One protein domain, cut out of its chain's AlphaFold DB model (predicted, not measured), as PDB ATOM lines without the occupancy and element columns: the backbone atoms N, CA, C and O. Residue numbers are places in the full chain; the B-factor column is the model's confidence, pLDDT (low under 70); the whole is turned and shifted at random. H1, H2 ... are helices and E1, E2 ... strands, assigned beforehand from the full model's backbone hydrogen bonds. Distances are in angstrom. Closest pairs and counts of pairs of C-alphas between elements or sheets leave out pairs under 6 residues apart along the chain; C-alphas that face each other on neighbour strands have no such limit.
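This is residues 461 to 512 of the 512 residues of the protein "PDZ domain-containing protein" of Phytophthora ramorum (UniProt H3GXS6). What is the picture? There is little regular structure: a two-stranded hairpin, E1 and E2, has the four-residue helix H1 near one end, and the unnamed residues 505 to 506 pair antiparallel with residues 478 to 479 of E2. How is it made up? The 52 printed residues run E1, E2, H1, a mixed class with 17 residues in named elements. It is only just compact, close to loose, with a radius of gyration of the C-alphas of 11.8 A, and elongated, 34 by 22 by 18 A.

Where are the strands? E1, residues 469 to 474, begins at C-alpha (-50.170, 1.578, 15.854) and is 16.1 A long; E2, residues 477 to 483, is 17.8 A. Where is the helix? H1, residues 493 to 496, ends at C-alpha (-38.881, 3.091, 16.732).

How do E1 and E2 pair? They are antiparallel at 148 degrees; N 470 and O 482, 2.8 A apart, are within hydrogen-bond range. What of H1? Its closest C-alpha pair with E2 is Phe 483 and Glu 495, 6.5 A. H1 is too short for any O i to N i+4 pair; of its O i to N i+3 pairs, 0 of 1 is within range.

How large is it? The farthest C-alphas, Thr 488 and Gly 512, are 37.3 A apart. Is it complete and sure? The printed part has no cut; residues 510 to 512 are under pLDDT 70.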
ATOM      1  N   VAL A 461     -39.363  -4.358   9.125       91.62
ATOM      2  CA  VAL A 461     -39.408  -5.712   9.687       91.62
ATOM      3  C   VAL A 461     -39.860  -5.609  11.137       91.62
ATOM      4  O   VAL A 461     -39.208  -4.929  11.931       91.62
ATOM      5  N   VAL A 462     -40.962  -6.277  11.475       92.25
ATOM      6  CA  VAL A 462     -41.510  -6.303  12.836       92.25
ATOM      7  C   VAL A 462     -41.315  -7.697  13.427       92.25
ATOM      8  O   VAL A 462     -41.602  -8.703  12.779       92.25
ATOM      9  N   HIS A 463     -40.808  -7.746  14.658       91.12
ATOM     10  CA  HIS A 463     -40.501  -8.979  15.391       91.12
ATOM     11  C   HIS A 463     -41.543  -9.238  16.493       91.12
ATOM     12  O   HIS A 463     -41.790 -10.381  16.876       91.12
ATOM     13  N   ARG A 464     -42.202  -8.183  16.993       89.44
ATOM     14  CA  ARG A 464     -43.320  -8.294  17.943       89.44
ATOM     15  C   ARG A 464     -44.619  -8.743  17.270       89.44
ATOM     16  O   ARG A 464     -44.967  -8.308  16.181       89.44
ATOM     17  N   GLN A 465     -45.424  -9.503  18.015       91.12
ATOM     18  CA  GLN A 465     -46.773  -9.937  17.608       91.12
ATOM     19  C   GLN A 465     -47.805  -8.795  17.502       91.12
ATOM     20  O   GLN A 465     -48.917  -9.008  17.025       91.12
ATOM     21  N   ARG A 466     -47.476  -7.590  17.983       91.81
ATOM     22  CA  ARG A 466     -48.333  -6.399  17.931       91.81
ATOM     23  C   ARG A 466     -47.577  -5.269  17.240       91.81
ATOM     24  O   ARG A 466     -46.418  -5.019  17.558       91.81
ATOM     25  N   LEU A 467     -48.262  -4.571  16.336       90.06
ATOM     26  CA  LEU A 467     -47.694  -3.477  15.538       90.06
ATOM     27  C   LEU A 467     -47.605  -2.139  16.291       90.06
ATOM     28  O   LEU A 467     -46.853  -1.263  15.873       90.06
ATOM     29  N   TYR A 468     -48.352  -1.987  17.396       95.19
ATOM     30  CA  TYR A 468     -48.332  -0.793  18.256       95.19
ATOM     31  C   TYR A 468     -48.650   0.518  17.506       95.19
ATOM     32  O   TYR A 468     -47.996   1.549  17.663       95.19
ATOM     33  N   LEU A 469     -49.689   0.468  16.672       95.81
ATOM     34  CA  LEU A 469     -50.170   1.578  15.854       95.81
ATOM     35  C   LEU A 469     -51.687   1.491  15.664       95.81
ATOM     36  O   LEU A 469     -52.266   0.404  15.734       95.81
ATOM     37  N   THR A 470     -52.316   2.637  15.423       94.44
ATOM     38  CA  THR A 470     -53.734   2.748  15.065       94.44
ATOM     39  C   THR A 470     -53.837   3.010  13.570       94.44
ATOM     40  O   THR A 470     -53.114   3.853  13.032       94.44
ATOM     41  N   LEU A 471     -54.735   2.290  12.902       95.44
ATOM     42  CA  LEU A 471     -55.001   2.433  11.475       95.44
ATOM     43  C   LEU A 471     -56.353   3.117  11.273       95.44
ATOM     44  O   LEU A 471     -57.345   2.739  11.892       95.44
ATOM     45  N   GLY A 472     -56.385   4.124  10.405       91.81
ATOM     46  CA  GLY A 472     -57.607   4.729   9.886       91.81
ATOM     47  C   GLY A 472     -57.860   4.268   8.457       91.81
ATOM     48  O   GLY A 472     -56.918   4.023   7.707       91.81
ATOM     49  N   VAL A 473     -59.129   4.166   8.070       91.12
ATOM     50  CA  VAL A 473     -59.524   3.850   6.693       91.12
ATOM     51  C   VAL A 473     -60.035   5.121   6.023       91.12
ATOM     52  O   VAL A 473     -60.939   5.772   6.544       91.12
ATOM     53  N   GLN A 474     -59.473   5.465   4.866       79.75
ATOM     54  CA  GLN A 474     -59.916   6.585   4.039       79.75
ATOM     55  C   GLN A 474     -60.196   6.078   2.620       79.75
ATOM     56  O   GLN A 474     -59.296   5.906   1.797       79.75
ATOM     57  N   GLY A 475     -61.469   5.793   2.338       87.06
ATOM     58  CA  GLY A 475     -61.876   5.140   1.094       87.06
ATOM     59  C   GLY A 475     -61.305   3.723   0.999       87.06
ATOM     60  O   GLY A 475     -61.597   2.882   1.842       87.06
ATOM     61  N   ALA A 476     -60.491   3.464  -0.026       83.12
ATOM     62  CA  ALA A 476     -59.810   2.180  -0.224       83.12
ATOM     63  C   ALA A 476     -58.430   2.091   0.465       83.12
ATOM     64  O   ALA A 476     -57.796   1.039   0.414       83.12
ATOM     65  N   LEU A 477     -57.952   3.182   1.074       86.31
ATOM     66  CA  LEU A 477     -56.617   3.273   1.666       86.31
ATOM     67  C   LEU A 477     -56.665   3.069   3.183       86.31
ATOM     68  O   LEU A 477     -57.591   3.531   3.854       86.31
ATOM     69  N   ILE A 478     -55.637   2.414   3.722       91.69
ATOM     70  CA  ILE A 478     -55.432   2.221   5.158       91.69
ATOM     71  C   ILE A 478     -54.211   3.051   5.557       91.69
ATOM     72  O   ILE A 478     -53.122   2.793   5.057       91.69
ATOM     73  N   ALA A 479     -54.375   4.041   6.432       94.06
ATOM     74  CA  ALA A 479     -53.318   4.974   6.822       94.06
ATOM     75  C   ALA A 479     -52.992   4.888   8.321       94.06
ATOM     76  O   ALA A 479     -53.876   4.645   9.147       94.06
ATOM     77  N   VAL A 480     -51.734   5.129   8.691       95.94
ATOM     78  CA  VAL A 480     -51.300   5.200  10.096       95.94
ATOM     79  C   VAL A 480     -51.814   6.497  10.730       95.94
ATOM     80  O   VAL A 480     -51.402   7.587  10.341       95.94
ATOM     81  N   THR A 481     -52.706   6.401  11.719       95.38
ATOM     82  CA  THR A 481     -53.333   7.572  12.369       95.38
ATOM     83  C   THR A 481     -52.727   7.921  13.723       95.38
ATOM     84  O   THR A 481     -52.756   9.086  14.120       95.38
ATOM     85  N   SER A 482     -52.142   6.953  14.430       95.69
ATOM     86  CA  SER A 482     -51.346   7.201  15.637       95.69
ATOM     87  C   SER A 482     -50.385   6.050  15.935       95.69
ATOM     88  O   SER A 482     -50.619   4.908  15.536       95.69
ATOM     89  N   PHE A 483     -49.320   6.346  16.678       96.75
ATOM     90  CA  PHE A 483     -48.488   5.334  17.328       96.75
ATOM     91  C   PHE A 483     -49.003   5.082  18.746       96.75
ATOM     92  O   PHE A 483     -49.480   6.000  19.417       96.75
ATOM     93  N   VAL A 484     -48.925   3.832  19.193       95.56
ATOM     94  CA  VAL A 484     -49.399   3.388  20.507       95.56
ATOM     95  C   VAL A 484     -48.191   2.888  21.289       95.56
ATOM     96  O   VAL A 484     -47.435   2.063  20.791       95.56
ATOM     97  N   SER A 485     -47.984   3.367  22.513       93.00
ATOM     98  CA  SER A 485     -46.927   2.822  23.371       93.00
ATOM     99  C   SER A 485     -47.251   1.395  23.818       93.00
ATOM    100  O   SER A 485     -48.419   1.027  23.958       93.00
ATOM    101  N   ASP A 486     -46.224   0.589  24.067       92.00
ATOM    102  CA  ASP A 486     -46.402  -0.733  24.658       92.00
ATOM    103  C   ASP A 486     -46.769  -0.672  26.151       92.00
ATOM    104  O   ASP A 486     -46.847   0.393  26.766       92.00
ATOM    105  N   GLU A 487     -47.005  -1.842  26.744       92.19
ATOM    106  CA  GLU A 487     -47.415  -2.000  28.147       92.19
ATOM    107  C   GLU A 487     -46.360  -1.471  29.144       92.19
ATOM    108  O   GLU A 487     -46.674  -1.237  30.310       92.19
ATOM    109  N   THR A 488     -45.124  -1.225  28.689       93.69
ATOM    110  CA  THR A 488     -44.028  -0.621  29.465       93.69
ATOM    111  C   THR A 488     -43.839   0.878  29.190       93.69
ATOM    112  O   THR A 488     -42.937   1.503  29.751       93.69
ATOM    113  N   GLY A 489     -44.681   1.473  28.338       93.38
ATOM    114  CA  GLY A 489     -44.574   2.866  27.901       93.38
ATOM    115  C   GLY A 489     -43.504   3.108  26.830       93.38
ATOM    116  O   GLY A 489     -43.209   4.264  26.525       93.38
ATOM    117  N   GLN A 490     -42.913   2.055  26.259       92.81
ATOM    118  CA  GLN A 490     -41.931   2.177  25.179       92.81
ATOM    119  C   GLN A 490     -42.620   2.309  23.818       92.81
ATOM    120  O   GLN A 490     -43.789   1.962  23.646       92.81
ATOM    121  N   ARG A 491     -41.894   2.842  22.835       93.25
ATOM    122  CA  ARG A 491     -42.389   3.003  21.461       93.25
ATOM    123  C   ARG A 491     -42.517   1.654  20.758       93.25
ATOM    124  O   ARG A 491     -41.679   0.771  20.946       93.25
ATOM    125  N   GLY A 492     -43.535   1.519  19.911       92.31
ATOM    126  CA  GLY A 492     -43.688   0.364  19.025       92.31
ATOM    127  C   GLY A 492     -42.529   0.239  18.033       92.31
ATOM    128  O   GLY A 492     -41.919   1.239  17.670       92.31
ATOM    129  N   GLU A 493     -42.240  -0.969  17.540       94.31
ATOM    130  CA  GLU A 493     -41.122  -1.199  16.599       94.31
ATOM    131  C   GLU A 493     -41.261  -0.402  15.295       94.31
ATOM    132  O   GLU A 493     -40.265   0.068  14.747       94.31
ATOM    133  N   VAL A 494     -42.495  -0.178  14.838       94.44
ATOM    134  CA  VAL A 494     -42.783   0.641  13.654       94.44
ATOM    135  C   VAL A 494     -42.420   2.112  13.897       94.44
ATOM    136  O   VAL A 494     -41.723   2.701  13.072       94.44
ATOM    137  N   GLU A 495     -42.781   2.683  15.052       95.25
ATOM    138  CA  GLU A 495     -42.387   4.049  15.445       95.25
ATOM    139  C   GLU A 495     -40.872   4.145  15.701       95.25
ATOM    140  O   GLU A 495     -40.205   5.074  15.246       95.25
ATOM    141  N   ALA A 496     -40.303   3.158  16.402       94.12
ATOM    142  CA  ALA A 496     -38.881   3.091  16.732       94.12
ATOM    143  C   ALA A 496     -37.985   2.926  15.494       94.12
ATOM    144  O   ALA A 496     -36.816   3.311  15.539       94.12
ATOM    145  N   SER A 497     -38.521   2.413  14.379       94.19
ATOM    146  CA  SER A 497     -37.808   2.363  13.097       94.19
ATOM    147  C   SER A 497     -37.449   3.756  12.560       94.19
ATOM    148  O   SER A 497     -36.477   3.889  11.817       94.19
ATOM    149  N   GLY A 498     -38.243   4.781  12.902       94.44
ATOM    150  CA  GLY A 498     -38.115   6.139  12.371       94.44
ATOM    151  C   GLY A 498     -38.375   6.269  10.865       94.44
ATOM    152  O   GLY A 498     -38.052   7.311  10.298       94.44
ATOM    153  N   ARG A 499     -38.908   5.226  10.207       92.50
ATOM    154  CA  ARG A 499     -39.157   5.205   8.753       92.50
ATOM    155  C   ARG A 499     -40.625   5.359   8.358       92.50
ATOM    156  O   ARG A 499     -40.893   5.560   7.183       92.50
ATOM    157  N   VAL A 500     -41.540   5.219   9.315       94.19
ATOM    158  CA  VAL A 500     -42.988   5.315   9.105       94.19
ATOM    159  C   VAL A 500     -43.513   6.530   9.857       94.19
ATOM    160  O   VAL A 500     -43.148   6.752  11.014       94.19
ATOM    161  N   PHE A 501     -44.372   7.302   9.205       95.19
ATOM    162  CA  PHE A 501     -44.933   8.557   9.692       95.19
ATOM    163  C   PHE A 501     -46.463   8.496   9.781       95.19
ATOM    164  O   PHE A 501     -47.118   7.617   9.220       95.19
ATOM    165  N   LEU A 502     -47.054   9.445  10.510       93.88
ATOM    166  CA  LEU A 502     -48.508   9.595  10.540       93.88
ATOM    167  C   LEU A 502     -49.001  10.060   9.166       93.88
ATOM    168  O   LEU A 502     -48.477  11.026   8.615       93.88
ATOM    169  N   GLY A 503     -50.013   9.376   8.639       91.25
ATOM    170  CA  GLY A 503     -50.505   9.539   7.274       91.25
ATOM    171  C   GLY A 503     -49.931   8.536   6.270       91.25
ATOM    172  O   GLY A 503     -50.535   8.383   5.212       91.25
ATOM    173  N   ASP A 504     -48.842   7.820   6.585       92.88
ATOM    174  CA  ASP A 504     -48.308   6.782   5.693       92.88
ATOM    175  C   ASP A 504     -49.352   5.694   5.433       92.88
ATOM    176  O   ASP A 504     -50.032   5.210   6.345       92.88
ATOM    177  N   VAL A 505     -49.478   5.319   4.162       93.00
ATOM    178  CA  VAL A 505     -50.503   4.406   3.662       93.00
ATOM    179  C   VAL A 505     -49.918   3.007   3.542       93.00
ATOM    180  O   VAL A 505     -48.871   2.807   2.928       93.00
ATOM    181  N   LEU A 506     -50.611   2.018   4.094       91.00
ATOM    182  CA  LEU A 506     -50.310   0.617   3.863       91.00
ATOM    183  C   LEU A 506     -50.909   0.243   2.496       91.00
ATOM    184  O   LEU A 506     -52.137   0.285   2.349       91.00
ATOM    185  N   PRO A 507     -50.088  -0.101   1.485       84.00
ATOM    186  CA  PRO A 507     -50.605  -0.678   0.261       84.00
ATOM    187  C   PRO A 507     -51.267  -2.008   0.612       84.00
ATOM    188  O   PRO A 507     -50.730  -2.823   1.363       84.00
ATOM    189  N   ARG A 508     -52.457  -2.224   0.062       77.62
ATOM    190  CA  ARG A 508     -53.095  -3.531   0.102       77.62
ATOM    191  C   ARG A 508     -52.352  -4.422  -0.888       77.62
ATOM    192  O   ARG A 508     -52.489  -4.233  -2.092       77.62
ATOM    193  N   ASP A 509     -51.557  -5.361  -0.384       71.94
ATOM    194  CA  ASP A 509     -51.022  -6.433  -1.221       71.94
ATOM    195  C   ASP A 509     -52.202  -7.297  -1.686       71.94
ATOM    196  O   ASP A 509     -52.684  -8.165  -0.958       71.94
ATOM    197  N   ASP A 510     -52.669  -7.073  -2.916       56.12
ATOM    198  CA  ASP A 510     -53.654  -7.924  -3.605       56.12
ATOM    199  C   ASP A 510     -53.008  -9.249  -4.086       56.12
ATOM    200  O   ASP A 510     -53.267  -9.749  -5.182       56.12
ATOM    201  N   ALA A 511     -52.134  -9.818  -3.251       48.97
ATOM    202  CA  ALA A 511     -51.493 -11.109  -3.434       48.97
ATOM    203  C   ALA A 511     -52.449 -12.228  -2.987       48.97
ATOM    204  O   ALA A 511     -52.474 -12.618  -1.817       48.97
ATOM    205  N   GLY A 512     -53.255 -12.707  -3.939       40.22
ATOM    206  CA  GLY A 512     -53.973 -13.986  -3.856       40.22
ATOM    207  C   GLY A 512     -53.110 -15.168  -4.289       40.22
ATOM    208  O   GLY A 512     -52.240 -14.964  -5.166       40.22
TER     209      GLY A 512